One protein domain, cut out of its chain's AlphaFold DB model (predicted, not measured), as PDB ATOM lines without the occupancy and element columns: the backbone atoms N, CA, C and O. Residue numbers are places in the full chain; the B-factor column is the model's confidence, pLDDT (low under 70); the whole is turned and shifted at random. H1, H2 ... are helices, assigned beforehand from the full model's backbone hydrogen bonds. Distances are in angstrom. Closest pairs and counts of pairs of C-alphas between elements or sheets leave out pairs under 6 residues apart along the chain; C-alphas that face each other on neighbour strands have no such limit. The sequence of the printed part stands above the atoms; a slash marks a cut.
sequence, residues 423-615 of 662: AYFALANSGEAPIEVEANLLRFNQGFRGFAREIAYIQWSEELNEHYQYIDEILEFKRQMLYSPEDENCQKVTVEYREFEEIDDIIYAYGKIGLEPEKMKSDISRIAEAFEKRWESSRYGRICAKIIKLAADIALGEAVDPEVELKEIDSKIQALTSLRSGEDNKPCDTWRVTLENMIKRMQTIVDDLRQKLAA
ATOM      1  N   ALA A 423      26.752  34.117   4.751       38.03
ATOM      2  CA  ALA A 423      25.920  35.247   5.227       38.03
ATOM      3  C   ALA A 423      26.678  36.589   5.318       38.03
ATOM      4  O   ALA A 423      26.107  37.657   5.118       38.03
ATOM      5  N   TYR A 424      27.984  36.504   5.561       43.34
ATOM      6  CA  TYR A 424      28.925  37.618   5.587       43.34
ATOM      7  C   TYR A 424      28.958  38.408   4.262       43.34
ATOM      8  O   TYR A 424      28.982  39.638   4.277       43.34
ATOM      9  N   PHE A 425      28.869  37.730   3.113       44.06
ATOM     10  CA  PHE A 425      28.885  38.375   1.795       44.06
ATOM     11  C   PHE A 425      27.616  39.185   1.481       44.06
ATOM     12  O   PHE A 425      27.630  39.990   0.553       44.06
ATOM     13  N   ALA A 426      26.519  39.003   2.227       45.34
ATOM     14  CA  ALA A 426      25.289  39.760   1.995       45.34
ATOM     15  C   ALA A 426      25.412  41.233   2.430       45.34
ATOM     16  O   ALA A 426      24.870  42.098   1.750       45.34
ATOM     17  N   LEU A 427      26.158  41.519   3.509       44.81
ATOM     18  CA  LEU A 427      26.454  42.894   3.940       44.81
ATOM     19  C   LEU A 427      27.433  43.601   2.989       44.81
ATOM     20  O   LEU A 427      27.296  44.794   2.758       44.81
ATOM     21  N   ALA A 428      28.395  42.866   2.415       46.66
ATOM     22  CA  ALA A 428      29.350  43.411   1.444       46.66
ATOM     23  C   ALA A 428      28.641  44.058   0.242       46.66
ATOM     24  O   ALA A 428      28.969  45.160  -0.183       46.66
ATOM     25  N   ASN A 429      27.630  43.369  -0.294       47.72
ATOM     26  CA  ASN A 429      26.968  43.764  -1.535       47.72
ATOM     27  C   ASN A 429      26.059  45.004  -1.394       47.72
ATOM     28  O   ASN A 429      25.561  45.475  -2.414       47.72
ATOM     29  N   SER A 430      25.792  45.511  -0.180       51.81
ATOM     30  CA  SER A 430      24.924  46.686   0.017       51.81
ATOM     31  C   SER A 430      25.673  48.017   0.107       51.81
ATOM     32  O   SER A 430      25.021  49.055   0.088       51.81
ATOM     33  N   GLY A 431      27.009  48.013   0.223       48.69
ATOM     34  CA  GLY A 431      27.814  49.237   0.371       48.69
ATOM     35  C   GLY A 431      27.641  49.982   1.706       48.69
ATOM     36  O   GLY A 431      28.195  51.060   1.877       48.69
ATOM     37  N   GLU A 432      26.895  49.412   2.659       50.94
ATOM     38  CA  GLU A 432      26.600  50.003   3.981       50.94
ATOM     39  C   GLU A 432      27.242  49.203   5.138       50.94
ATOM     40  O   GLU A 432      26.831  49.304   6.298       50.94
ATOM     41  N   ALA A 433      28.234  48.359   4.840       54.69
ATOM     42  CA  ALA A 433      28.934  47.574   5.851       54.69
ATOM     43  C   ALA A 433      29.791  48.482   6.764       54.69
ATOM     44  O   ALA A 433      30.501  49.355   6.268       54.69
ATOM     45  N   PRO A 434      29.802  48.273   8.096       61.03
ATOM     46  CA  PRO A 434      30.767  48.940   8.967       61.03
ATOM     47  C   PRO A 434      32.208  48.576   8.580       61.03
ATOM     48  O   PRO A 434      32.483  47.412   8.293       61.03
ATOM     49  N   ILE A 435      33.138  49.532   8.677       59.19
ATOM     50  CA  ILE A 435      34.559  49.380   8.288       59.19
ATOM     51  C   ILE A 435      35.224  48.143   8.933       59.19
ATOM     52  O   ILE A 435      36.044  47.469   8.318       59.19
ATOM     53  N   GLU A 436      34.849  47.785  10.165       57.34
ATOM     54  CA  GLU A 436      35.339  46.569  10.835       57.34
ATOM     55  C   GLU A 436      34.819  45.270  10.184       57.34
ATOM     56  O   GLU A 436      35.536  44.270  10.120       57.34
ATOM     57  N   VAL A 437      33.584  45.266   9.678       54.88
ATOM     58  CA  VAL A 437      33.003  44.129   8.947       54.88
ATOM     59  C   VAL A 437      33.664  44.000   7.576       54.88
ATOM     60  O   VAL A 437      34.043  42.894   7.197       54.88
ATOM     61  N   GLU A 438      33.875  45.119   6.882       57.81
ATOM     62  CA  GLU A 438      34.605  45.190   5.610       57.81
ATOM     63  C   GLU A 438      36.048  44.670   5.745       57.81
ATOM     64  O   GLU A 438      36.440  43.739   5.041       57.81
ATOM     65  N   ALA A 439      36.811  45.162   6.727       60.25
ATOM     66  CA  ALA A 439      38.183  44.717   6.975       60.25
ATOM     67  C   ALA A 439      38.276  43.218   7.333       60.25
ATOM     68  O   ALA A 439      39.208  42.527   6.910       60.25
ATOM     69  N   ASN A 440      37.311  42.685   8.093       58.41
ATOM     70  CA  ASN A 440      37.252  41.252   8.399       58.41
ATOM     71  C   ASN A 440      36.856  40.410   7.175       58.41
ATOM     72  O   ASN A 440      37.416  39.332   6.975       58.41
ATOM     73  N   LEU A 441      35.948  40.907   6.332       58.41
ATOM     74  CA  LEU A 441      35.569  40.286   5.061       58.41
ATOM     75  C   LEU A 441      36.732  40.241   4.064       58.41
ATOM     76  O   LEU A 441      36.931  39.212   3.418       58.41
ATOM     77  N   LEU A 442      37.516  41.316   3.965       65.62
ATOM     78  CA  LEU A 442      38.683  41.406   3.089       65.62
ATOM     79  C   LEU A 442      39.776  40.409   3.512       65.62
ATOM     80  O   LEU A 442      40.220  39.604   2.693       65.62
ATOM     81  N   ARG A 443      40.119  40.366   4.810       62.84
ATOM     82  CA  ARG A 443      41.034  39.357   5.390       62.84
ATOM     83  C   ARG A 443      40.557  37.928   5.157       62.84
ATOM     84  O   ARG A 443      41.338  37.048   4.801       62.84
ATOM     85  N   PHE A 444      39.264  37.693   5.356       60.75
ATOM     86  CA  PHE A 444      38.663  36.394   5.099       60.75
ATOM     87  C   PHE A 444      38.782  36.006   3.604       60.75
ATOM     88  O   PHE A 444      39.175  34.884   3.274       60.75
ATOM     89  N   ASN A 445      38.503  36.946   2.698       65.94
ATOM     90  CA  ASN A 445      38.574  36.762   1.250       65.94
ATOM     91  C   ASN A 445      40.010  36.447   0.775       65.94
ATOM     92  O   ASN A 445      40.196  35.499   0.011       65.94
ATOM     93  N   GLN A 446      41.021  37.170   1.274       67.56
ATOM     94  CA  GLN A 446      42.446  36.850   1.072       67.56
ATOM     95  C   GLN A 446      42.752  35.394   1.444       67.56
ATOM     96  O   GLN A 446      43.202  34.621   0.595       67.56
ATOM     97  N   GLY A 447      42.438  35.005   2.687       60.94
ATOM     98  CA  GLY A 447      42.741  33.671   3.202       60.94
ATOM     99  C   GLY A 447      42.081  32.551   2.396       60.94
ATOM    100  O   GLY A 447      42.704  31.525   2.132       60.94
ATOM    101  N   PHE A 448      40.842  32.753   1.935       58.28
ATOM    102  CA  PHE A 448      40.142  31.740   1.146       58.28
ATOM    103  C   PHE A 448      40.578  31.693  -0.329       58.28
ATOM    104  O   PHE A 448      40.667  30.594  -0.877       58.28
ATOM    105  N   ARG A 449      40.938  32.824  -0.962       70.31
ATOM    106  CA  ARG A 449      41.571  32.815  -2.301       70.31
ATOM    107  C   ARG A 449      42.931  32.109  -2.288       70.31
ATOM    108  O   ARG A 449      43.300  31.503  -3.293       70.31
ATOM    109  N   GLY A 450      43.675  32.193  -1.187       63.25
ATOM    110  CA  GLY A 450      44.939  31.476  -1.016       63.25
ATOM    111  C   GLY A 450      44.752  29.981  -0.754       63.25
ATOM    112  O   GLY A 450      45.346  29.163  -1.448       63.25
ATOM    113  N   PHE A 451      43.840  29.607   0.147       57.38
ATOM    114  CA  PHE A 451      43.484  28.202   0.396       57.38
ATOM    115  C   PHE A 451      42.925  27.491  -0.853       57.38
ATOM    116  O   PHE A 451      43.279  26.350  -1.139       57.38
ATOM    117  N   ALA A 452      42.093  28.172  -1.650       58.88
ATOM    118  CA  ALA A 452      41.600  27.634  -2.920       58.88
ATOM    119  C   ALA A 452      42.730  27.412  -3.946       58.88
ATOM    120  O   ALA A 452      42.693  26.434  -4.692       58.88
ATOM    121  N   ARG A 453      43.754  28.282  -3.956       65.38
ATOM    122  CA  ARG A 453      44.970  28.110  -4.768       65.38
ATOM    123  C   ARG A 453      45.831  26.944  -4.299       65.38
ATOM    124  O   ARG A 453      46.324  26.209  -5.145       65.38
ATOM    125  N   GLU A 454      45.988  26.753  -2.992       60.06
ATOM    126  CA  GLU A 454      46.724  25.618  -2.423       60.06
ATOM    127  C   GLU A 454      46.092  24.282  -2.852       60.06
ATOM    128  O   GLU A 454      46.787  23.398  -3.349       60.06
ATOM    129  N   ILE A 455      44.759  24.171  -2.790       51.72
ATOM    130  CA  ILE A 455      44.025  23.001  -3.301       51.72
ATOM    131  C   ILE A 455      44.248  22.807  -4.812       51.72
ATOM    132  O   ILE A 455      44.548  21.691  -5.247       51.72
ATOM    133  N   ALA A 456      44.121  23.873  -5.611       56.81
ATOM    134  CA  ALA A 456      44.258  23.797  -7.066       56.81
ATOM    135  C   ALA A 456      45.684  23.421  -7.515       56.81
ATOM    136  O   ALA A 456      45.842  22.594  -8.411       56.81
ATOM    137  N   TYR A 457      46.712  23.975  -6.863       55.03
ATOM    138  CA  TYR A 457      48.126  23.711  -7.157       55.03
ATOM    139  C   TYR A 457      48.535  22.263  -6.856       55.03
ATOM    140  O   TYR A 457      49.407  21.718  -7.528       55.03
ATOM    141  N   ILE A 458      47.914  21.625  -5.857       48.91
ATOM    142  CA  ILE A 458      48.344  20.304  -5.384       48.91
ATOM    143  C   ILE A 458      47.665  19.145  -6.149       48.91
ATOM    144  O   ILE A 458      48.232  18.052  -6.146       48.91
ATOM    145  N   GLN A 459      46.478  19.306  -6.779       52.16
ATOM    146  CA  GLN A 459      45.667  18.123  -7.180       52.16
ATOM    147  C   GLN A 459      44.830  18.126  -8.481       52.16
ATOM    148  O   GLN A 459      44.213  17.093  -8.756       52.16
ATOM    149  N   TRP A 460      44.668  19.218  -9.235       46.53
ATOM    150  CA  TRP A 460      43.468  19.354 -10.095       46.53
ATOM    151  C   TRP A 460      43.608  18.973 -11.585       46.53
ATOM    152  O   TRP A 460      44.647  19.155 -12.213       46.53
ATOM    153  N   SER A 461      42.511  18.438 -12.142       53.91
ATOM    154  CA  SER A 461      42.277  18.185 -13.574       53.91
ATOM    155  C   SER A 461      41.585  19.378 -14.258       53.91
ATOM    156  O   SER A 461      41.174  20.325 -13.590       53.91
ATOM    157  N   GLU A 462      41.413  19.329 -15.585       48.94
ATOM    158  CA  GLU A 462      40.817  20.422 -16.380       48.94
ATOM    159  C   GLU A 462      39.410  20.836 -15.901       48.94
ATOM    160  O   GLU A 462      39.199  22.006 -15.594       48.94
ATOM    161  N   GLU A 463      38.481  19.887 -15.725       48.16
ATOM    162  CA  GLU A 463      37.118  20.156 -15.214       48.16
ATOM    163  C   GLU A 463      37.126  20.815 -13.821       48.16
ATOM    164  O   GLU A 463      36.284  21.652 -13.494       48.16
ATOM    165  N   LEU A 464      38.099  20.452 -12.980       51.50
ATOM    166  CA  LEU A 464      38.263  21.053 -11.662       51.50
ATOM    167  C   LEU A 464      38.838  22.476 -11.770       51.50
ATOM    168  O   LEU A 464      38.355  23.372 -11.079       51.50
ATOM    169  N   ASN A 465      39.803  22.724 -12.663       56.81
ATOM    170  CA  ASN A 465      40.342  24.065 -12.922       56.81
ATOM    171  C   ASN A 465      39.226  25.070 -13.267       56.81
ATOM    172  O   ASN A 465      39.202  26.156 -12.689       56.81
ATOM    173  N   GLU A 466      38.245  24.700 -14.101       59.41
ATOM    174  CA  GLU A 466      37.082  25.557 -14.401       59.41
ATOM    175  C   GLU A 466      36.313  25.977 -13.133       59.41
ATOM    176  O   GLU A 466      35.999  27.157 -12.941       59.41
ATOM    177  N   HIS A 467      36.076  25.040 -12.209       55.97
ATOM    178  CA  HIS A 467      35.447  25.338 -10.920       55.97
ATOM    179  C   HIS A 467      36.313  26.226 -10.006       55.97
ATOM    180  O   HIS A 467      35.757  27.020  -9.242       55.97
ATOM    181  N   TYR A 468      37.649  26.152 -10.091       65.12
ATOM    182  CA  TYR A 468      38.539  27.100  -9.405       65.12
ATOM    183  C   TYR A 468      38.410  28.499 -10.019       65.12
ATOM    184  O   TYR A 468      38.229  29.456  -9.265       65.12
ATOM    185  N   GLN A 469      38.453  28.630 -11.354       66.19
ATOM    186  CA  GLN A 469      38.358  29.938 -12.017       66.19
ATOM    187  C   GLN A 469      37.053  30.645 -11.624       66.19
ATOM    188  O   GLN A 469      37.095  31.807 -11.226       66.19
ATOM    189  N   TYR A 470      35.928  29.924 -11.604       64.62
ATOM    190  CA  TYR A 470      34.631  30.458 -11.178       64.62
ATOM    191  C   TYR A 470      34.604  30.927  -9.706       64.62
ATOM    192  O   TYR A 470      34.014  31.960  -9.380       64.62
ATOM    193  N   ILE A 471      35.267  30.206  -8.794       60.53
ATOM    194  CA  ILE A 471      35.356  30.602  -7.377       60.53
ATOM    195  C   ILE A 471      36.301  31.804  -7.194       60.53
ATOM    196  O   ILE A 471      35.964  32.730  -6.455       60.53
ATOM    197  N   ASP A 472      37.444  31.830  -7.885       71.50
ATOM    198  CA  ASP A 472      38.393  32.954  -7.876       71.50
ATOM    199  C   ASP A 472      37.763  34.213  -8.512       71.50
ATOM    200  O   ASP A 472      37.960  35.316  -8.014       71.50
ATOM    201  N   GLU A 473      36.921  34.058  -9.544       70.75
ATOM    202  CA  GLU A 473      36.061  35.115 -10.107       70.75
ATOM    203  C   GLU A 473      35.135  35.727  -9.048       70.75
ATOM    204  O   GLU A 473      35.169  36.940  -8.828       70.75
ATOM    205  N   ILE A 474      34.339  34.906  -8.354       65.62
ATOM    206  CA  ILE A 474      33.415  35.393  -7.317       65.62
ATOM    207  C   ILE A 474      34.187  36.122  -6.211       65.62
ATOM    208  O   ILE A 474      33.789  37.211  -5.796       65.62
ATOM    209  N   LEU A 475      35.293  35.551  -5.731       69.06
ATOM    210  CA  LEU A 475      36.077  36.150  -4.649       69.06
ATOM    211  C   LEU A 475      36.752  37.458  -5.083       69.06
ATOM    212  O   LEU A 475      36.746  38.423  -4.315       69.06
ATOM    213  N   GLU A 476      37.268  37.533  -6.308       76.81
ATOM    214  CA  GLU A 476      37.860  38.751  -6.864       76.81
ATOM    215  C   GLU A 476      36.803  39.849  -7.100       76.81
ATOM    216  O   GLU A 476      37.091  41.018  -6.833       76.81
ATOM    217  N   PHE A 477      35.565  39.509  -7.492       71.19
ATOM    218  CA  PHE A 477      34.452  40.473  -7.509       71.19
ATOM    219  C   PHE A 477      34.127  40.977  -6.100       71.19
ATOM    220  O   PHE A 477      34.037  42.183  -5.879       71.19
ATOM    221  N   LYS A 478      34.008  40.083  -5.107       68.31
ATOM    222  CA  LYS A 478      33.723  40.518  -3.731       68.31
ATOM    223  C   LYS A 478      34.871  41.347  -3.133       68.31
ATOM    224  O   LYS A 478      34.579  42.226  -2.335       68.31
ATOM    225  N   ARG A 479      36.132  41.178  -3.562       76.38
ATOM    226  CA  ARG A 479      37.245  42.078  -3.179       76.38
ATOM    227  C   ARG A 479      37.026  43.517  -3.674       76.38
ATOM    228  O   ARG A 479      37.275  44.449  -2.921       76.38
ATOM    229  N   GLN A 480      36.519  43.699  -4.897       71.88
ATOM    230  CA  GLN A 480      36.203  45.022  -5.476       71.88
ATOM    231  C   GLN A 480      35.043  45.742  -4.753       71.88
ATOM    232  O   GLN A 480      34.853  46.941  -4.930       71.88
ATOM    233  N   MET A 481      34.274  45.021  -3.932       67.12
ATOM    234  CA  MET A 481      33.196  45.566  -3.098       67.12
ATOM    235  C   MET A 481      33.627  45.845  -1.641       67.12
ATOM    236  O   MET A 481      32.775  46.191  -0.830       67.12
ATOM    237  N   LEU A 482      34.902  45.616  -1.284       66.88
ATOM    238  CA  LEU A 482      35.395  45.549   0.111       66.88
ATOM    239  C   LEU A 482      36.738  46.266   0.357       66.88
ATOM    240  O   LEU A 482      37.413  46.039   1.362       66.88
ATOM    241  N   TYR A 483      37.187  47.027  -0.630       71.25
ATOM    242  CA  TYR A 483      38.424  47.800  -0.652       71.25
ATOM    243  C   TYR A 483      38.302  48.771  -1.826       71.25
ATOM    244  O   TYR A 483      37.711  48.385  -2.828       71.25
ATOM    245  N   SER A 484      38.891  49.966  -1.779       70.62
ATOM    246  CA  SER A 484      39.222  50.734  -2.990       70.62
ATOM    247  C   SER A 484      40.536  51.496  -2.785       70.62
ATOM    248  O   SER A 484      40.718  52.091  -1.723       70.62
ATOM    249  N   PRO A 485      41.455  51.511  -3.772       65.25
ATOM    250  CA  PRO A 485      42.672  52.317  -3.707       65.25
ATOM    251  C   PRO A 485      42.398  53.825  -3.856       65.25
ATOM    252  O   PRO A 485      43.282  54.624  -3.555       65.25
ATOM    253  N   GLU A 486      41.203  54.212  -4.319       65.62
ATOM    254  CA  GLU A 486      40.788  55.609  -4.508       65.62
ATOM    255  C   GLU A 486      40.055  56.190  -3.278       65.62
ATOM    256  O   GLU A 486      39.871  57.403  -3.203       65.62
ATOM    257  N   ASP A 487      39.662  55.365  -2.296       65.81
ATOM    258  CA  ASP A 487      39.016  55.833  -1.060       65.81
ATOM    259  C   ASP A 487      40.035  56.115   0.057       65.81
ATOM    260  O   ASP A 487      40.651  55.208   0.622       65.81
ATOM    261  N   GLU A 488      40.162  57.389   0.432       60.84
ATOM    262  CA  GLU A 488      41.021  57.852   1.529       60.84
ATOM    263  C   GLU A 488      40.620  57.290   2.910       60.84
ATOM    264  O   GLU A 488      41.451  57.273   3.824       60.84
ATOM    265  N   ASN A 489      39.373  56.830   3.073       58.81
ATOM    266  CA  ASN A 489      38.823  56.326   4.336       58.81
ATOM    267  C   ASN A 489      39.017  54.812   4.521       58.81
ATOM    268  O   ASN A 489      38.925  54.315   5.649       58.81
ATOM    269  N   CYS A 490      39.282  54.078   3.438       60.78
ATOM    270  CA  CYS A 490      39.422  52.630   3.474       60.78
ATOM    271  C   CYS A 490      40.647  52.227   4.316       60.78
ATOM    272  O   CYS A 490      41.736  52.801   4.192       60.78
ATOM    273  N   GLN A 491      40.504  51.220   5.191       60.88
ATOM    274  CA  GLN A 491      41.647  50.729   5.965       60.88
ATOM    275  C   GLN A 491      42.678  50.100   5.025       60.88
ATOM    276  O   GLN A 491      42.467  49.011   4.495       60.88
ATOM    277  N   LYS A 492      43.819  50.777   4.860       61.94
ATOM    278  CA  LYS A 492      44.926  50.347   3.998       61.94
ATOM    279  C   LYS A 492      45.505  49.011   4.465       61.94
ATOM    280  O   LYS A 492      46.387  48.968   5.323       61.94
ATOM    281  N   VAL A 493      45.013  47.916   3.889       62.47
ATOM    282  CA  VAL A 493      45.591  46.587   4.077       62.47
ATOM    283  C   VAL A 493      46.862  46.488   3.236       62.47
ATOM    284  O   VAL A 493      46.872  46.768   2.038       62.47
ATOM    285  N   THR A 494      47.963  46.121   3.893       67.06
ATOM    286  CA  THR A 494      49.326  46.210   3.349       67.06
ATOM    287  C   THR A 494      49.551  45.357   2.099       67.06
ATOM    288  O   THR A 494      50.465  45.645   1.333       67.06
ATOM    289  N   VAL A 495      48.747  44.309   1.896       69.88
ATOM    290  CA  VAL A 495      48.853  43.407   0.742       69.88
ATOM    291  C   VAL A 495      48.319  44.083  -0.517       69.88
ATOM    292  O   VAL A 495      49.095  44.307  -1.441       69.88
ATOM    293  N   GLU A 496      47.038  44.463  -0.543       71.56
ATOM    294  CA  GLU A 496      46.400  45.049  -1.726       71.56
ATOM    295  C   GLU A 496      47.103  46.327  -2.180       71.56
ATOM    296  O   GLU A 496      47.336  46.482  -3.372       71.56
ATOM    297  N   TYR A 497      47.477  47.224  -1.260       70.06
ATOM    298  CA  TYR A 497      48.167  48.466  -1.626       70.06
ATOM    299  C   TYR A 497      49.522  48.190  -2.301       70.06
ATOM    300  O   TYR A 497      49.809  48.738  -3.364       70.06
ATOM    301  N   ARG A 498      50.307  47.263  -1.736       75.62
ATOM    302  CA  ARG A 498      51.598  46.835  -2.286       75.62
ATOM    303  C   ARG A 498      51.460  46.153  -3.652       75.62
ATOM    304  O   ARG A 498      52.346  46.302  -4.487       75.62
ATOM    305  N   GLU A 499      50.365  45.430  -3.905       77.56
ATOM    306  CA  GLU A 499      50.106  44.873  -5.238       77.56
ATOM    307  C   GLU A 499      49.985  45.966  -6.310       77.56
ATOM    308  O   GLU A 499      50.442  45.737  -7.424       77.56
ATOM    309  N   PHE A 500      49.418  47.143  -6.010       74.56
ATOM    310  CA  PHE A 500      49.338  48.235  -6.992       74.56
ATOM    311  C   PHE A 500      50.708  48.849  -7.292       74.56
ATOM    312  O   PHE A 500      51.016  49.077  -8.460       74.56
ATOM    313  N   GLU A 501      51.548  49.039  -6.271       77.38
ATOM    314  CA  GLU A 501      52.937  49.487  -6.449       77.38
ATOM    315  C   GLU A 501      53.725  48.486  -7.318       77.38
ATOM    316  O   GLU A 501      54.321  48.864  -8.324       77.38
ATOM    317  N   GLU A 502      53.629  47.186  -7.015       79.88
ATOM    318  CA  GLU A 502      54.284  46.120  -7.788       79.88
ATOM    319  C   GLU A 502      53.686  45.928  -9.203       79.88
ATOM    320  O   GLU A 502      54.379  45.431 -10.093       79.88
ATOM    321  N   ILE A 503      52.429  46.340  -9.440       77.94
ATOM    322  CA  ILE A 503      51.787  46.375 -10.769       77.94
ATOM    323  C   ILE A 503      52.304  47.549 -11.614       77.94
ATOM    324  O   ILE A 503      52.586  47.356 -12.799       77.94
ATOM    325  N   ASP A 504      52.443  48.752 -11.053       78.94
ATOM    326  CA  ASP A 504      53.020  49.880 -11.797       78.94
ATOM    327  C   ASP A 504      54.533  49.680 -12.039       78.94
ATOM    328  O   ASP A 504      55.004  49.985 -13.137       78.94
ATOM    329  N   ASP A 505      55.270  49.059 -11.106       79.19
ATOM    330  CA  ASP A 505      56.674  48.649 -11.297       79.19
ATOM    331  C   ASP A 505      56.843  47.674 -12.477       79.19
ATOM    332  O   ASP A 505      57.693  47.887 -13.348       79.19
ATOM    333  N   ILE A 506      56.032  46.610 -12.554       75.75
ATOM    334  CA  ILE A 506      56.143  45.624 -13.644       75.75
ATOM    335  C   ILE A 506      55.666  46.200 -14.991       75.75
ATOM    336  O   ILE A 506      56.246  45.887 -16.031       75.75
ATOM    337  N   ILE A 507      54.687  47.115 -14.994       75.69
ATOM    338  CA  ILE A 507      54.278  47.874 -16.193       75.69
ATOM    339  C   ILE A 507      55.382  48.849 -16.640       75.69
ATOM    340  O   ILE A 507      55.616  49.008 -17.842       75.69
ATOM    341  N   TYR A 508      56.105  49.471 -15.706       78.94
ATOM    342  CA  TYR A 508      57.283  50.279 -16.020       78.94
ATOM    343  C   TYR A 508      58.415  49.420 -16.605       78.94
ATOM    344  O   TYR A 508      58.991  49.799 -17.627       78.94
ATOM    345  N   ALA A 509      58.681  48.242 -16.026       73.56
ATOM    346  CA  ALA A 509      59.661  47.283 -16.543       73.56
ATOM    347  C   ALA A 509      59.312  46.808 -17.965       73.56
ATOM    348  O   ALA A 509      60.188  46.789 -18.830       73.56
ATOM    349  N   TYR A 510      58.032  46.534 -18.255       76.62
ATOM    350  CA  TYR A 510      57.554  46.254 -19.616       76.62
ATOM    351  C   TYR A 510      57.960  47.358 -20.609       76.62
ATOM    352  O   TYR A 510      58.534  47.076 -21.663       76.62
ATOM    353  N   GLY A 511      57.772  48.628 -20.230       74.94
ATOM    354  CA  GLY A 511      58.204  49.797 -21.008       74.94
ATOM    355  C   GLY A 511      59.726  49.947 -21.187       74.94
ATOM    356  O   GLY A 511      60.169  50.908 -21.824       74.94
ATOM    357  N   LYS A 512      60.530  49.030 -20.632       74.81
ATOM    358  CA  LYS A 512      61.998  48.968 -20.729       74.81
ATOM    359  C   LYS A 512      62.538  47.652 -21.304       74.81
ATOM    360  O   LYS A 512      63.734  47.603 -21.593       74.81
ATOM    361  N   ILE A 513      61.702  46.629 -21.536       74.19
ATOM    362  CA  ILE A 513      62.131  45.328 -22.100       74.19
ATOM    363  C   ILE A 513      62.938  45.528 -23.392       74.19
ATOM    364  O   ILE A 513      64.011  44.960 -23.534       74.19
ATOM    365  N   GLY A 514      62.491  46.406 -24.295       68.06
ATOM    366  CA  GLY A 514      63.185  46.695 -25.559       68.06
ATOM    367  C   GLY A 514      64.509  47.475 -25.454       68.06
ATOM    368  O   GLY A 514      64.999  47.935 -26.481       68.06
ATOM    369  N   LEU A 515      65.057  47.686 -24.250       74.50
ATOM    370  CA  LEU A 515      66.325  48.399 -24.015       74.50
ATOM    371  C   LEU A 515      67.350  47.559 -23.240       74.50
ATOM    372  O   LEU A 515      68.529  47.583 -23.575       74.50
ATOM    373  N   GLU A 516      66.917  46.826 -22.210       74.50
ATOM    374  CA  GLU A 516      67.777  45.954 -21.392       74.50
ATOM    375  C   GLU A 516      67.052  44.617 -21.091       74.50
ATOM    376  O   GLU A 516      66.746  44.341 -19.926       74.50
ATOM    377  N   PRO A 517      66.715  43.794 -22.108       71.19
ATOM    378  CA  PRO A 517      65.734  42.711 -21.978       71.19
ATOM    379  C   PRO A 517      66.091  41.679 -20.903       71.19
ATOM    380  O   PRO A 517      65.246  41.388 -20.069       71.19
ATOM    381  N   GLU A 518      67.339  41.209 -20.836       75.75
ATOM    382  CA  GLU A 518      67.813  40.240 -19.825       75.75
ATOM    383  C   GLU A 518      67.616  40.721 -18.379       75.75
ATOM    384  O   GLU A 518      67.087  40.031 -17.505       75.75
ATOM    385  N   LYS A 519      68.013  41.970 -18.128       77.75
ATOM    386  CA  LYS A 519      67.913  42.630 -16.824       77.75
ATOM    387  C   LYS A 519      66.450  42.843 -16.442       77.75
ATOM    388  O   LYS A 519      66.058  42.548 -15.315       77.75
ATOM    389  N   MET A 520      65.631  43.289 -17.397       77.00
ATOM    390  CA  MET A 520      64.190  43.427 -17.196       77.00
ATOM    391  C   MET A 520      63.520  42.066 -16.986       77.00
ATOM    392  O   MET A 520      62.681  41.969 -16.102       77.00
ATOM    393  N   LYS A 521      63.924  40.999 -17.689       79.56
ATOM    394  CA  LYS A 521      63.434  39.628 -17.467       79.56
ATOM    395  C   LYS A 521      63.743  39.148 -16.052       79.56
ATOM    396  O   LYS A 521      62.886  38.518 -15.437       79.56
ATOM    397  N   SER A 522      64.915  39.480 -15.506       79.94
ATOM    398  CA  SER A 522      65.270  39.170 -14.113       79.94
ATOM    399  C   SER A 522      64.335  39.866 -13.113       79.94
ATOM    400  O   SER A 522      63.746  39.201 -12.257       79.94
ATOM    401  N   ASP A 523      64.107  41.176 -13.261       78.56
ATOM    402  CA  ASP A 523      63.188  41.930 -12.395       78.56
ATOM    403  C   ASP A 523      61.715  41.522 -12.577       78.56
ATOM    404  O   ASP A 523      60.997  41.344 -11.592       78.56
ATOM    405  N   ILE A 524      61.273  41.295 -13.814       79.50
ATOM    406  CA  ILE A 524      59.933  40.795 -14.155       79.50
ATOM    407  C   ILE A 524      59.720  39.405 -13.558       79.50
ATOM    408  O   ILE A 524      58.687  39.173 -12.939       79.50
ATOM    409  N   SER A 525      60.700  38.503 -13.666       82.00
ATOM    410  CA  SER A 525      60.635  37.168 -13.059       82.00
ATOM    411  C   SER A 525      60.562  37.261 -11.538       82.00
ATOM    412  O   SER A 525      59.717  36.609 -10.935       82.00
ATOM    413  N   ARG A 526      61.375  38.122 -10.913       83.44
ATOM    414  CA  ARG A 526      61.362  38.376  -9.463       83.44
ATOM    415  C   ARG A 526      60.011  38.913  -8.971       83.44
ATOM    416  O   ARG A 526      59.548  38.505  -7.907       83.44
ATOM    417  N   ILE A 527      59.378  39.819  -9.717       78.56
ATOM    418  CA  ILE A 527      58.069  40.392  -9.359       78.56
ATOM    419  C   ILE A 527      56.936  39.393  -9.653       78.56
ATOM    420  O   ILE A 527      56.063  39.192  -8.810       78.56
ATOM    421  N   ALA A 528      56.967  38.699 -10.793       81.00
ATOM    422  CA  ALA A 528      55.990  37.666 -11.134       81.00
ATOM    423  C   ALA A 528      56.024  36.497 -10.140       81.00
ATOM    424  O   ALA A 528      54.977  36.079  -9.646       81.00
ATOM    425  N   GLU A 529      57.216  36.035  -9.757       81.44
ATOM    426  CA  GLU A 529      57.393  35.013  -8.728       81.44
ATOM    427  C   GLU A 529      56.884  35.498  -7.357       81.44
ATOM    428  O   GLU A 529      56.324  34.710  -6.597       81.44
ATOM    429  N   ALA A 530      56.980  36.799  -7.049       81.12
ATOM    430  CA  ALA A 530      56.371  37.366  -5.846       81.12
ATOM    431  C   ALA A 530      54.829  37.336  -5.890       81.12
ATOM    432  O   ALA A 530      54.220  37.044  -4.861       81.12
ATOM    433  N   PHE A 531      54.197  37.571  -7.049       80.69
ATOM    434  CA  PHE A 531      52.744  37.411  -7.238       80.69
ATOM    435  C   PHE A 531      52.285  35.941  -7.232       80.69
ATOM    436  O   PHE A 531      51.158  35.654  -6.819       80.69
ATOM    437  N   GLU A 532      53.129  35.005  -7.674       73.94
ATOM    438  CA  GLU A 532      52.827  33.566  -7.658       73.94
ATOM    439  C   GLU A 532      53.038  32.943  -6.264       73.94
ATOM    440  O   GLU A 532      52.179  32.190  -5.805       73.94
ATOM    441  N   LYS A 533      54.108  33.308  -5.539       72.00
ATOM    442  CA  LYS A 533      54.382  32.841  -4.163       72.00
ATOM    443  C   LYS A 533      53.493  33.495  -3.100       72.00
ATOM    444  O   LYS A 533      53.238  32.885  -2.062       72.00
ATOM    445  N   ARG A 534      53.018  34.728  -3.315       76.69
ATOM    446  CA  ARG A 534      52.087  35.405  -2.397       76.69
ATOM    447  C   ARG A 534      50.673  34.861  -2.604       76.69
ATOM    448  O   ARG A 534      49.926  35.318  -3.474       76.69
ATOM    449  N   TRP A 535      50.331  33.872  -1.783       68.06
ATOM    450  CA  TRP A 535      49.055  33.153  -1.754       68.06
ATOM    451  C   TRP A 535      47.810  34.062  -1.656       68.06
ATOM    452  O   TRP A 535      46.748  33.664  -2.121       68.06
ATOM    453  N   GLU A 536      47.914  35.298  -1.159       67.69
ATOM    454  CA  GLU A 536      46.803  36.263  -1.125       67.69
ATOM    455  C   GLU A 536      46.527  36.957  -2.479       67.69
ATOM    456  O   GLU A 536      45.396  37.386  -2.721       67.69
ATOM    457  N   SER A 537      47.519  37.040  -3.384       77.06
ATOM    458  CA  SER A 537      47.556  38.002  -4.511       77.06
ATOM    459  C   SER A 537      46.295  38.054  -5.377       77.06
ATOM    460  O   SER A 537      45.746  37.005  -5.732       77.06
ATOM    461  N   SER A 538      45.867  39.243  -5.805       79.38
ATOM    462  CA  SER A 538      44.749  39.416  -6.741       79.38
ATOM    463  C   SER A 538      44.921  38.653  -8.056       79.38
ATOM    464  O   SER A 538      46.026  38.341  -8.519       79.38
ATOM    465  N   ARG A 539      43.789  38.332  -8.688       81.25
ATOM    466  CA  ARG A 539      43.767  37.767 -10.042       81.25
ATOM    467  C   ARG A 539      44.259  38.790 -11.076       81.25
ATOM    468  O   ARG A 539      44.926  38.395 -12.026       81.25
ATOM    469  N   TYR A 540      44.036  40.090 -10.847       79.81
ATOM    470  CA  TYR A 540      44.564  41.175 -11.688       79.81
ATOM    471  C   TYR A 540      46.100  41.233 -11.670       79.81
ATOM    472  O   TYR A 540      46.707  41.192 -12.739       79.81
ATOM    473  N   GLY A 541      46.732  41.255 -10.488       81.44
ATOM    474  CA  GLY A 541      48.196  41.284 -10.356       81.44
ATOM    475  C   GLY A 541      48.867  40.066 -10.990       81.44
ATOM    476  O   GLY A 541      49.779  40.212 -11.802       81.44
ATOM    477  N   ARG A 542      48.333  38.863 -10.736       83.75
ATOM    478  CA  ARG A 542      48.804  37.616 -11.369       83.75
ATOM    479  C   ARG A 542      48.656  37.615 -12.898       83.75
ATOM    480  O   ARG A 542      49.517  37.070 -13.583       83.75
ATOM    481  N   ILE A 543      47.598  38.218 -13.450       84.38
ATOM    482  CA  ILE A 543      47.409  38.325 -14.908       84.38
ATOM    483  C   ILE A 543      48.365  39.364 -15.516       84.38
ATOM    484  O   ILE A 543      49.015  39.046 -16.507       84.38
ATOM    485  N   CYS A 544      48.544  40.539 -14.895       82.19
ATOM    486  CA  CYS A 544      49.595  41.498 -15.277       82.19
ATOM    487  C   CYS A 544      50.980  40.835 -15.306       82.19
ATOM    488  O   CYS A 544      51.693  40.941 -16.303       82.19
ATOM    489  N   ALA A 545      51.330  40.104 -14.244       84.62
ATOM    490  CA  ALA A 545      52.597  39.394 -14.136       84.62
ATOM    491  C   ALA A 545      52.802  38.364 -15.256       84.62
ATOM    492  O   ALA A 545      53.869  38.346 -15.862       84.62
ATOM    493  N   LYS A 546      51.788  37.549 -15.585       85.62
ATOM    494  CA  LYS A 546      51.889  36.565 -16.680       85.62
ATOM    495  C   LYS A 546      52.003  37.219 -18.060       85.62
ATOM    496  O   LYS A 546      52.853  36.801 -18.837       85.62
ATOM    497  N   ILE A 547      51.236  38.278 -18.332       83.38
ATOM    498  CA  ILE A 547      51.335  39.055 -19.584       83.38
ATOM    499  C   ILE A 547      52.752  39.608 -19.777       83.38
ATOM    500  O   ILE A 547      53.310  39.530 -20.869       83.38
ATOM    501  N   ILE A 548      53.341  40.170 -18.721       80.94
ATOM    502  CA  ILE A 548      54.633  40.861 -18.811       80.94
ATOM    503  C   ILE A 548      55.811  39.877 -18.734       80.94
ATOM    504  O   ILE A 548      56.842  40.119 -19.358       80.94
ATOM    505  N   LYS A 549      55.641  38.726 -18.069       84.88
ATOM    506  CA  LYS A 549      56.572  37.597 -18.177       84.88
ATOM    507  C   LYS A 549      56.625  37.071 -19.615       84.88
ATOM    508  O   LYS A 549      57.701  37.068 -20.200       84.88
ATOM    509  N   LEU A 550      55.472  36.766 -20.219       84.12
ATOM    510  CA  LEU A 550      55.393  36.364 -21.628       84.12
ATOM    511  C   LEU A 550      55.987  37.432 -22.563       84.12
ATOM    512  O   LEU A 550      56.663  37.094 -23.527       84.12
ATOM    513  N   ALA A 551      55.812  38.724 -22.260       78.81
ATOM    514  CA  ALA A 551      56.456  39.801 -23.013       78.81
ATOM    515  C   ALA A 551      57.994  39.755 -22.965       78.81
ATOM    516  O   ALA A 551      58.641  40.067 -23.966       78.81
ATOM    517  N   ALA A 552      58.579  39.382 -21.824       80.75
ATOM    518  CA  ALA A 552      60.024  39.228 -21.672       80.75
ATOM    519  C   ALA A 552      60.532  37.934 -22.332       80.75
ATOM    520  O   ALA A 552      61.534  37.973 -23.043       80.75
ATOM    521  N   ASP A 553      59.806  36.826 -22.176       81.81
ATOM    522  CA  ASP A 553      60.162  35.533 -22.771       81.81
ATOM    523  C   ASP A 553      60.034  35.567 -24.315       81.81
ATOM    524  O   ASP A 553      60.884  35.019 -25.015       81.81
ATOM    525  N   ILE A 554      59.060  36.305 -24.875       79.06
ATOM    526  CA  ILE A 554      58.990  36.617 -26.319       79.06
ATOM    527  C   ILE A 554      60.168  37.503 -26.752       79.06
ATOM    528  O   ILE A 554      60.771  37.248 -27.793       79.06
ATOM    529  N   ALA A 555      60.522  38.533 -25.975       76.38
ATOM    530  CA  ALA A 555      61.605  39.458 -26.325       76.38
ATOM    531  C   ALA A 555      63.009  38.821 -26.303       76.38
ATOM    532  O   ALA A 555      63.932  39.387 -26.889       76.38
ATOM    533  N   LEU A 556      63.159  37.663 -25.654       78.50
ATOM    534  CA  LEU A 556      64.384  36.859 -25.621       78.50
ATOM    535  C   LEU A 556      64.327  35.616 -26.530       78.50
ATOM    536  O   LEU A 556      65.329  34.924 -26.682       78.50
ATOM    537  N   GLY A 557      63.183  35.341 -27.170       77.62
ATOM    538  CA  GLY A 557      63.006  34.174 -28.044       77.62
ATOM    539  C   GLY A 557      62.837  32.838 -27.306       77.62
ATOM    540  O   GLY A 557      63.040  31.786 -27.904       77.62
ATOM    541  N   GLU A 558      62.468  32.869 -26.023       82.12
ATOM    542  CA  GLU A 558      62.323  31.693 -25.149       82.12
ATOM    543  C   GLU A 558      60.870  31.207 -24.984       82.12
ATOM    544  O   GLU A 558      60.636  30.144 -24.408       82.12
ATOM    545  N   ALA A 559      59.881  31.963 -25.472       81.94
ATOM    546  CA  ALA A 559      58.470  31.586 -25.374       81.94
ATOM    547  C   ALA A 559      58.157  30.311 -26.186       81.94
ATOM    548  O   ALA A 559      58.346  30.276 -27.401       81.94
ATOM    549  N   VAL A 560      57.645  29.273 -25.512       76.94
ATOM    550  CA  VAL A 560      57.487  27.919 -26.081       76.94
ATOM    551  C   VAL A 560      56.253  27.791 -26.984       76.94
ATOM    552  O   VAL A 560      56.336  27.157 -28.033       76.94
ATOM    553  N   ASP A 561      55.125  28.402 -26.606       82.44
ATOM    554  CA  ASP A 561      53.937  28.553 -27.464       82.44
ATOM    555  C   ASP A 561      53.226  29.889 -27.159       82.44
ATOM    556  O   ASP A 561      52.232  29.941 -26.424       82.44
ATOM    557  N   PRO A 562      53.752  31.015 -27.682       82.50
ATOM    558  CA  PRO A 562      53.227  32.334 -27.355       82.50
ATOM    559  C   PRO A 562      51.817  32.584 -27.910       82.50
ATOM    560  O   PRO A 562      51.100  33.415 -27.356       82.50
ATOM    561  N   GLU A 563      51.375  31.886 -28.964       80.94
ATOM    562  CA  GLU A 563      50.006  32.043 -29.480       80.94
ATOM    563  C   GLU A 563      48.971  31.377 -28.563       80.94
ATOM    564  O   GLU A 563      47.917  31.968 -28.290       80.94
ATOM    565  N   VAL A 564      49.266  30.180 -28.037       81.50
ATOM    566  CA  VAL A 564      48.399  29.516 -27.052       81.50
ATOM    567  C   VAL A 564      48.381  30.283 -25.729       81.50
ATOM    568  O   VAL A 564      47.295  30.496 -25.181       81.50
ATOM    569  N   GLU A 565      49.529  30.771 -25.245       80.50
ATOM    570  CA  GLU A 565      49.574  31.584 -24.022       80.50
ATOM    571  C   GLU A 565      48.815  32.914 -24.169       80.50
ATOM    572  O   GLU A 565      48.024  33.262 -23.286       80.50
ATOM    573  N   LEU A 566      48.952  33.630 -25.296       82.50
ATOM    574  CA  LEU A 566      48.172  34.851 -25.552       82.50
ATOM    575  C   LEU A 566      46.661  34.577 -25.579       82.50
ATOM    576  O   LEU A 566      45.895  35.342 -24.996       82.50
ATOM    577  N   LYS A 567      46.222  33.464 -26.176       82.44
ATOM    578  CA  LYS A 567      44.805  33.059 -26.217       82.44
ATOM    579  C   LYS A 567      44.249  32.691 -24.831       82.44
ATOM    580  O   LYS A 567      43.076  32.947 -24.528       82.44
ATOM    581  N   GLU A 568      45.071  32.101 -23.967       80.25
ATOM    582  CA  GLU A 568      44.703  31.834 -22.574       80.25
ATOM    583  C   GLU A 568      44.621  33.145 -21.761       80.25
ATOM    584  O   GLU A 568      43.688  33.351 -20.977       80.25
ATOM    585  N   ILE A 569      45.544  34.078 -22.015       82.62
ATOM    586  CA  ILE A 569      45.545  35.448 -21.484       82.62
ATOM    587  C   ILE A 569      44.304  36.237 -21.936       82.62
ATOM    588  O   ILE A 569      43.669  36.876 -21.097       82.62
ATOM    589  N   ASP A 570      43.900  36.161 -23.207       80.44
ATOM    590  CA  ASP A 570      42.672  36.786 -23.722       80.44
ATOM    591  C   ASP A 570      41.442  36.337 -22.939       80.44
ATOM    592  O   ASP A 570      40.641  37.155 -22.485       80.44
ATOM    593  N   SER A 571      41.319  35.024 -22.748       79.62
ATOM    594  CA  SER A 571      40.216  34.400 -22.019       79.62
ATOM    595  C   SER A 571      40.164  34.905 -20.568       79.62
ATOM    596  O   SER A 571      39.096  35.220 -20.037       79.62
ATOM    597  N   LYS A 572      41.335  35.094 -19.945       81.25
ATOM    598  CA  LYS A 572      41.479  35.682 -18.607       81.25
ATOM    599  C   LYS A 572      41.129  37.176 -18.579       81.25
ATOM    600  O   LYS A 572      40.415  37.601 -17.672       81.25
ATOM    601  N   ILE A 573      41.550  37.969 -19.567       81.69
ATOM    602  CA  ILE A 573      41.198  39.398 -19.696       81.69
ATOM    603  C   ILE A 573      39.688  39.576 -19.931       81.69
ATOM    604  O   ILE A 573      39.080  40.493 -19.370       81.69
ATOM    605  N   GLN A 574      39.054  38.692 -20.705       81.50
ATOM    606  CA  GLN A 574      37.600  38.686 -20.892       81.50
ATOM    607  C   GLN A 574      36.872  38.417 -19.567       81.50
ATOM    608  O   GLN A 574      35.959  39.169 -19.226       81.50
ATOM    609  N   ALA A 575      37.333  37.453 -18.760       76.19
ATOM    610  CA  ALA A 575      36.803  37.237 -17.410       76.19
ATOM    611  C   ALA A 575      36.951  38.490 -16.518       76.19
ATOM    612  O   ALA A 575      35.969  38.929 -15.918       76.19
ATOM    613  N   LEU A 576      38.123  39.146 -16.497       78.69
ATOM    614  CA  LEU A 576      38.322  40.414 -15.767       78.69
ATOM    615  C   LEU A 576      37.393  41.545 -16.254       78.69
ATOM    616  O   LEU A 576      36.952  42.375 -15.456       78.69
ATOM    617  N   THR A 577      37.080  41.574 -17.553       80.12
ATOM    618  CA  THR A 577      36.178  42.561 -18.173       80.12
ATOM    619  C   THR A 577      34.720  42.324 -17.773       80.12
ATOM    620  O   THR A 577      33.996  43.285 -17.492       80.12
ATOM    621  N   SER A 578      34.301  41.058 -17.676       75.12
ATOM    622  CA  SER A 578      33.001  40.664 -17.122       75.12
ATOM    623  C   SER A 578      32.893  41.029 -15.638       75.12
ATOM    624  O   SER A 578      31.947  41.717 -15.260       75.12
ATOM    625  N   LEU A 579      33.896  40.682 -14.818       70.44
ATOM    626  CA  LEU A 579      33.927  40.988 -13.378       70.44
ATOM    627  C   LEU A 579      33.782  42.488 -13.090       70.44
ATOM    628  O   LEU A 579      32.915  42.878 -12.312       70.44
ATOM    629  N   ARG A 580      34.560  43.331 -13.786       72.06
ATOM    630  CA  ARG A 580      34.469  44.804 -13.725       72.06
ATOM    631  C   ARG A 580      33.045  45.318 -13.992       72.06
ATOM    632  O   ARG A 580      32.644  46.348 -13.458       72.06
ATOM    633  N   SER A 581      32.296  44.634 -14.854       66.38
ATOM    634  CA  SER A 581      30.956  45.060 -15.275       66.38
ATOM    635  C   SER A 581      29.869  44.723 -14.241       66.38
ATOM    636  O   SER A 581      28.818  45.360 -14.258       66.38
ATOM    637  N   GLY A 582      30.146  43.801 -13.310       60.38
ATOM    638  CA  GLY A 582      29.307  43.481 -12.152       60.38
ATOM    639  C   GLY A 582      28.067  42.626 -12.443       60.38
ATOM    640  O   GLY A 582      27.670  42.407 -13.590       60.38
ATOM    641  N   GLU A 583      27.424  42.155 -11.371       55.66
ATOM    642  CA  GLU A 583      26.092  41.538 -11.436       55.66
ATOM    643  C   GLU A 583      25.090  42.542 -12.077       55.66
ATOM    644  O   GLU A 583      25.140  43.746 -11.819       55.66
ATOM    645  N   ASP A 584      24.209  42.069 -12.966       55.53
ATOM    646  CA  ASP A 584      23.276  42.879 -13.783       55.53
ATOM    647  C   ASP A 584      23.895  44.002 -14.662       55.53
ATOM    648  O   ASP A 584      23.177  44.925 -15.055       55.53
ATOM    649  N   ASN A 585      25.192  43.957 -15.000       57.41
ATOM    650  CA  ASN A 585      25.913  45.065 -15.659       57.41
ATOM    651  C   ASN A 585      25.887  46.385 -14.852       57.41
ATOM    652  O   ASN A 585      25.761  47.473 -15.427       57.41
ATOM    653  N   LYS A 586      25.981  46.299 -13.519       57.78
ATOM    654  CA  LYS A 586      26.114  47.443 -12.602       57.78
ATOM    655  C   LYS A 586      27.553  47.487 -12.052       57.78
ATOM    656  O   LYS A 586      27.853  46.751 -11.112       57.78
ATOM    657  N   PRO A 587      28.455  48.318 -12.613       60.91
ATOM    658  CA  PRO A 587      29.840  48.399 -12.148       60.91
ATOM    659  C   PRO A 587      29.948  49.038 -10.761       60.91
ATOM    660  O   PRO A 587      29.142  49.899 -10.411       60.91
ATOM    661  N   CYS A 588      30.997  48.693 -10.012       60.59
ATOM    662  CA  CYS A 588      31.350  49.403  -8.783       60.59
ATOM    663  C   CYS A 588      31.954  50.780  -9.131       60.59
ATOM    664  O   CYS A 588      33.008  50.868  -9.769       60.59
ATOM    665  N   ASP A 589      31.272  51.863  -8.747       59.38
ATOM    666  CA  ASP A 589      31.625  53.226  -9.173       59.38
ATOM    667  C   ASP A 589      32.992  53.699  -8.657       59.38
ATOM    668  O   ASP A 589      33.688  54.418  -9.370       59.38
ATOM    669  N   THR A 590      33.424  53.226  -7.485       58.19
ATOM    670  CA  THR A 590      34.721  53.540  -6.847       58.19
ATOM    671  C   THR A 590      35.912  52.735  -7.392       58.19
ATOM    672  O   THR A 590      37.005  52.798  -6.831       58.19
ATOM    673  N   TRP A 591      35.706  51.960  -8.464       65.31
ATOM    674  CA  TRP A 591      36.740  51.144  -9.124       65.31
ATOM    675  C   TRP A 591      36.777  51.266 -10.639       65.31
ATOM    676  O   TRP A 591      37.795  50.941 -11.256       65.31
ATOM    677  N   ARG A 592      35.650  51.657 -11.245       69.44
ATOM    678  CA  ARG A 592      35.407  51.554 -12.687       69.44
ATOM    679  C   ARG A 592      36.578  52.106 -13.506       69.44
ATOM    680  O   ARG A 592      37.083  51.408 -14.377       69.44
ATOM    681  N   VAL A 593      37.050  53.306 -13.166       72.25
ATOM    682  CA  VAL A 593      38.128  54.011 -13.877       72.25
ATOM    683  C   VAL A 593      39.473  53.286 -13.748       72.25
ATOM    684  O   VAL A 593      40.123  53.023 -14.760       72.25
ATOM    685  N   THR A 594      39.888  52.914 -12.533       70.69
ATOM    686  CA  THR A 594      41.145  52.178 -12.309       70.69
ATOM    687  C   THR A 594      41.146  50.808 -12.996       70.69
ATOM    688  O   THR A 594      42.108  50.487 -13.698       70.69
ATOM    689  N   LEU A 595      40.063  50.026 -12.902       74.19
ATOM    690  CA  LEU A 595      39.982  48.725 -13.583       74.19
ATOM    691  C   LEU A 595      39.923  48.859 -15.112       74.19
ATOM    692  O   LEU A 595      40.539  48.058 -15.811       74.19
ATOM    693  N   GLU A 596      39.238  49.874 -15.649       77.94
ATOM    694  CA  GLU A 596      39.242  50.164 -17.091       77.94
ATOM    695  C   GLU A 596      40.636  50.536 -17.591       77.94
ATOM    696  O   GLU A 596      41.073  50.018 -18.620       77.94
ATOM    697  N   ASN A 597      41.368  51.365 -16.845       78.25
ATOM    698  CA  ASN A 597      42.748  51.710 -17.170       78.25
ATOM    699  C   ASN A 597      43.669  50.480 -17.131       78.25
ATOM    700  O   ASN A 597      44.454  50.287 -18.060       78.25
ATOM    701  N   MET A 598      43.555  49.618 -16.114       76.25
ATOM    702  CA  MET A 598      44.346  48.382 -16.019       76.25
ATOM    703  C   MET A 598      44.038  47.403 -17.158       76.25
ATOM    704  O   MET A 598      44.961  46.954 -17.834       76.25
ATOM    705  N   ILE A 599      42.759  47.108 -17.416       82.56
ATOM    706  CA  ILE A 599      42.340  46.191 -18.489       82.56
ATOM    707  C   ILE A 599      42.769  46.736 -19.859       82.56
ATOM    708  O   ILE A 599      43.308  45.989 -20.674       82.56
ATOM    709  N   LYS A 600      42.637  48.046 -20.092       83.38
ATOM    710  CA  LYS A 600      43.107  48.692 -21.324       83.38
ATOM    711  C   LYS A 600      44.631  48.612 -21.481       83.38
ATOM    712  O   LYS A 600      45.103  48.380 -22.594       83.38
ATOM    713  N   ARG A 601      45.409  48.769 -20.400       80.69
ATOM    714  CA  ARG A 601      46.869  48.549 -20.416       80.69
ATOM    715  C   ARG A 601      47.199  47.089 -20.758       80.69
ATOM    716  O   ARG A 601      47.982  46.871 -21.675       80.69
ATOM    717  N   MET A 602      46.561  46.111 -20.102       84.12
ATOM    718  CA  MET A 602      46.722  44.675 -20.402       84.12
ATOM    719  C   MET A 602      46.457  44.371 -21.886       84.12
ATOM    720  O   MET A 602      47.282  43.743 -22.540       84.12
ATOM    721  N   GLN A 603      45.341  44.868 -22.430       85.19
ATOM    722  CA  GLN A 603      44.963  44.704 -23.839       85.19
ATOM    723  C   GLN A 603      45.981  45.351 -24.787       85.19
ATOM    724  O   GLN A 603      46.412  44.715 -25.740       85.19
ATOM    725  N   THR A 604      46.439  46.571 -24.480       84.19
ATOM    726  CA  THR A 604      47.460  47.272 -25.283       84.19
ATOM    727  C   THR A 604      48.777  46.488 -25.340       84.19
ATOM    728  O   THR A 604      49.423  46.466 -26.384       84.19
ATOM    729  N   ILE A 605      49.168  45.826 -24.245       81.25
ATOM    730  CA  ILE A 605      50.353  44.954 -24.212       81.25
ATOM    731  C   ILE A 605      50.118  43.700 -25.064       81.25
ATOM    732  O   ILE A 605      50.936  43.386 -25.920       81.25
ATOM    733  N   VAL A 606      48.987  43.013 -24.887       83.50
ATOM    734  CA  VAL A 606      48.626  41.817 -25.674       83.50
ATOM    735  C   VAL A 606      48.584  42.110 -27.181       83.50
ATOM    736  O   VAL A 606      49.080  41.312 -27.974       83.50
ATOM    737  N   ASP A 607      48.065  43.270 -27.588       84.06
ATOM    738  CA  ASP A 607      48.015  43.687 -28.993       84.06
ATOM    739  C   ASP A 607      49.386  44.086 -29.566       84.06
ATOM    740  O   ASP A 607      49.623  43.889 -30.760       84.06
ATOM    741  N   ASP A 608      50.305  44.605 -28.749       82.00
ATOM    742  CA  ASP A 608      51.708  44.816 -29.133       82.00
ATOM    743  C   ASP A 608      52.458  43.477 -29.284       82.00
ATOM    744  O   ASP A 608      53.149  43.277 -30.284       82.00
ATOM    745  N   LEU A 609      52.255  42.520 -28.369       83.12
ATOM    746  CA  LEU A 609      52.843  41.179 -28.475       83.12
ATOM    747  C   LEU A 609      52.354  40.446 -29.729       83.12
ATOM    748  O   LEU A 609      53.167  39.900 -30.474       83.12
ATOM    749  N   ARG A 610      51.052  40.520 -30.039       82.62
ATOM    750  CA  ARG A 610      50.501  40.033 -31.316       82.62
ATOM    751  C   ARG A 610      51.163  40.692 -32.522       82.62
ATOM    752  O   ARG A 610      51.495  39.998 -33.473       82.62
ATOM    753  N   GLN A 611      51.366  42.011 -32.501       83.56
ATOM    754  CA  GLN A 611      52.028  42.724 -33.599       83.56
ATOM    755  C   GLN A 611      53.499  42.319 -33.759       83.56
ATOM    756  O   GLN A 611      53.977  42.259 -34.888       83.56
ATOM    757  N   LYS A 612      54.199  41.994 -32.667       78.56
ATOM    758  CA  LYS A 612      55.581  41.491 -32.694       78.56
ATOM    759  C   LYS A 612      55.684  40.053 -33.204       78.56
ATOM    760  O   LYS A 612      56.608  39.763 -33.952       78.56
ATOM    761  N   LEU A 613      54.730  39.185 -32.864       78.62
ATOM    762  CA  LEU A 613      54.659  37.806 -33.374       78.62
ATOM    763  C   LEU A 613      54.197  37.745 -34.841       78.62
ATOM    764  O   LEU A 613      54.699  36.940 -35.617       78.62
ATOM    765  N   ALA A 614      53.261  38.614 -35.233       70.38
ATOM    766  CA  ALA A 614      52.750  38.712 -36.601       70.38
ATOM    767  C   ALA A 614      53.633  39.566 -37.531       70.38
ATOM    768  O   ALA A 614      53.379  39.623 -38.738       70.38
ATOM    769  N   ALA A 615      54.659  40.241 -37.000       58.19
ATOM    770  CA  ALA A 615      55.679  40.874 -37.819       58.19
ATOM    771  C   ALA A 615      56.443  39.772 -38.576       58.19
ATOM    772  O   ALA A 615      57.005  38.880 -37.939       58.19
TER     773      ALA A 615
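AT A GLANCE: This is residues 423 to 615 of the 662 residues of an uncharacterized protein of Sclerotinia borealis (strain F-4128) (UniProt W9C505). Five helices, H4 to H8, form an up-and-down bundle, each running against the one before it, with H6 in the middle. A long helical hairpin, H2 and H3, meets one end of the bundle steeply where H3 packs on H7, and short H1 packs on H2. The printed part has 193 residues with eight named helices, H1 to H8 in order, and no named strand: its class is all helix. It is compact, with a radius of gyration of the C-alphas of 17.2 A, and spans 52 by 39 by 30 A.

HOW THE PARTS SIT: Start at H1, residues 424 to 428, which touches H2, residues 435 to 459, at its residues 438 to 441 alone; the closest C-alphas, Ala 428 and Glu 438, are 6.9 A apart. H2 and H3, residues 462 to 480, form a hairpin at a shallow tilt of 15 degrees, with closest C-alphas Arg 449 and Asp 472 at 6.4 A. Residues 473 to 477 of H3 alone touch H7, residues 562 to 581, at a steep tilt of 42 degrees; C-alphas 477 and 579 are closest, 5.9 A. Look next at the hub, H6, residues 539 to 555: it touches H4, residues 494 to 510, H5, residues 517 to 533, H7 and H8, residues 592 to 613. Its closest C-alphas to H5 are Ala 545 and Ala 528, 4.8 A. Every O i to N i+4 pair is within hydrogen-bond range in H2 and H4 to H8; H3 has 14 of 15, and H1 0 of 1, with 1 of 2 O i to N i+3 pairs.

IN THESE COORDINATES: Find C-alpha 435 at (34.559, 49.380, 8.288); from there H2 runs 36.6 A. H8 runs 31.4 A to C-alpha 613 at (54.659, 37.806, -33.374).

THE WHOLE: The printed part has no cut. The link from H3 to H4, residues 481 to 493, is long. Mean pLDDT of the printed part is 70.3, with 80 residues under 70, among them 423 to 448.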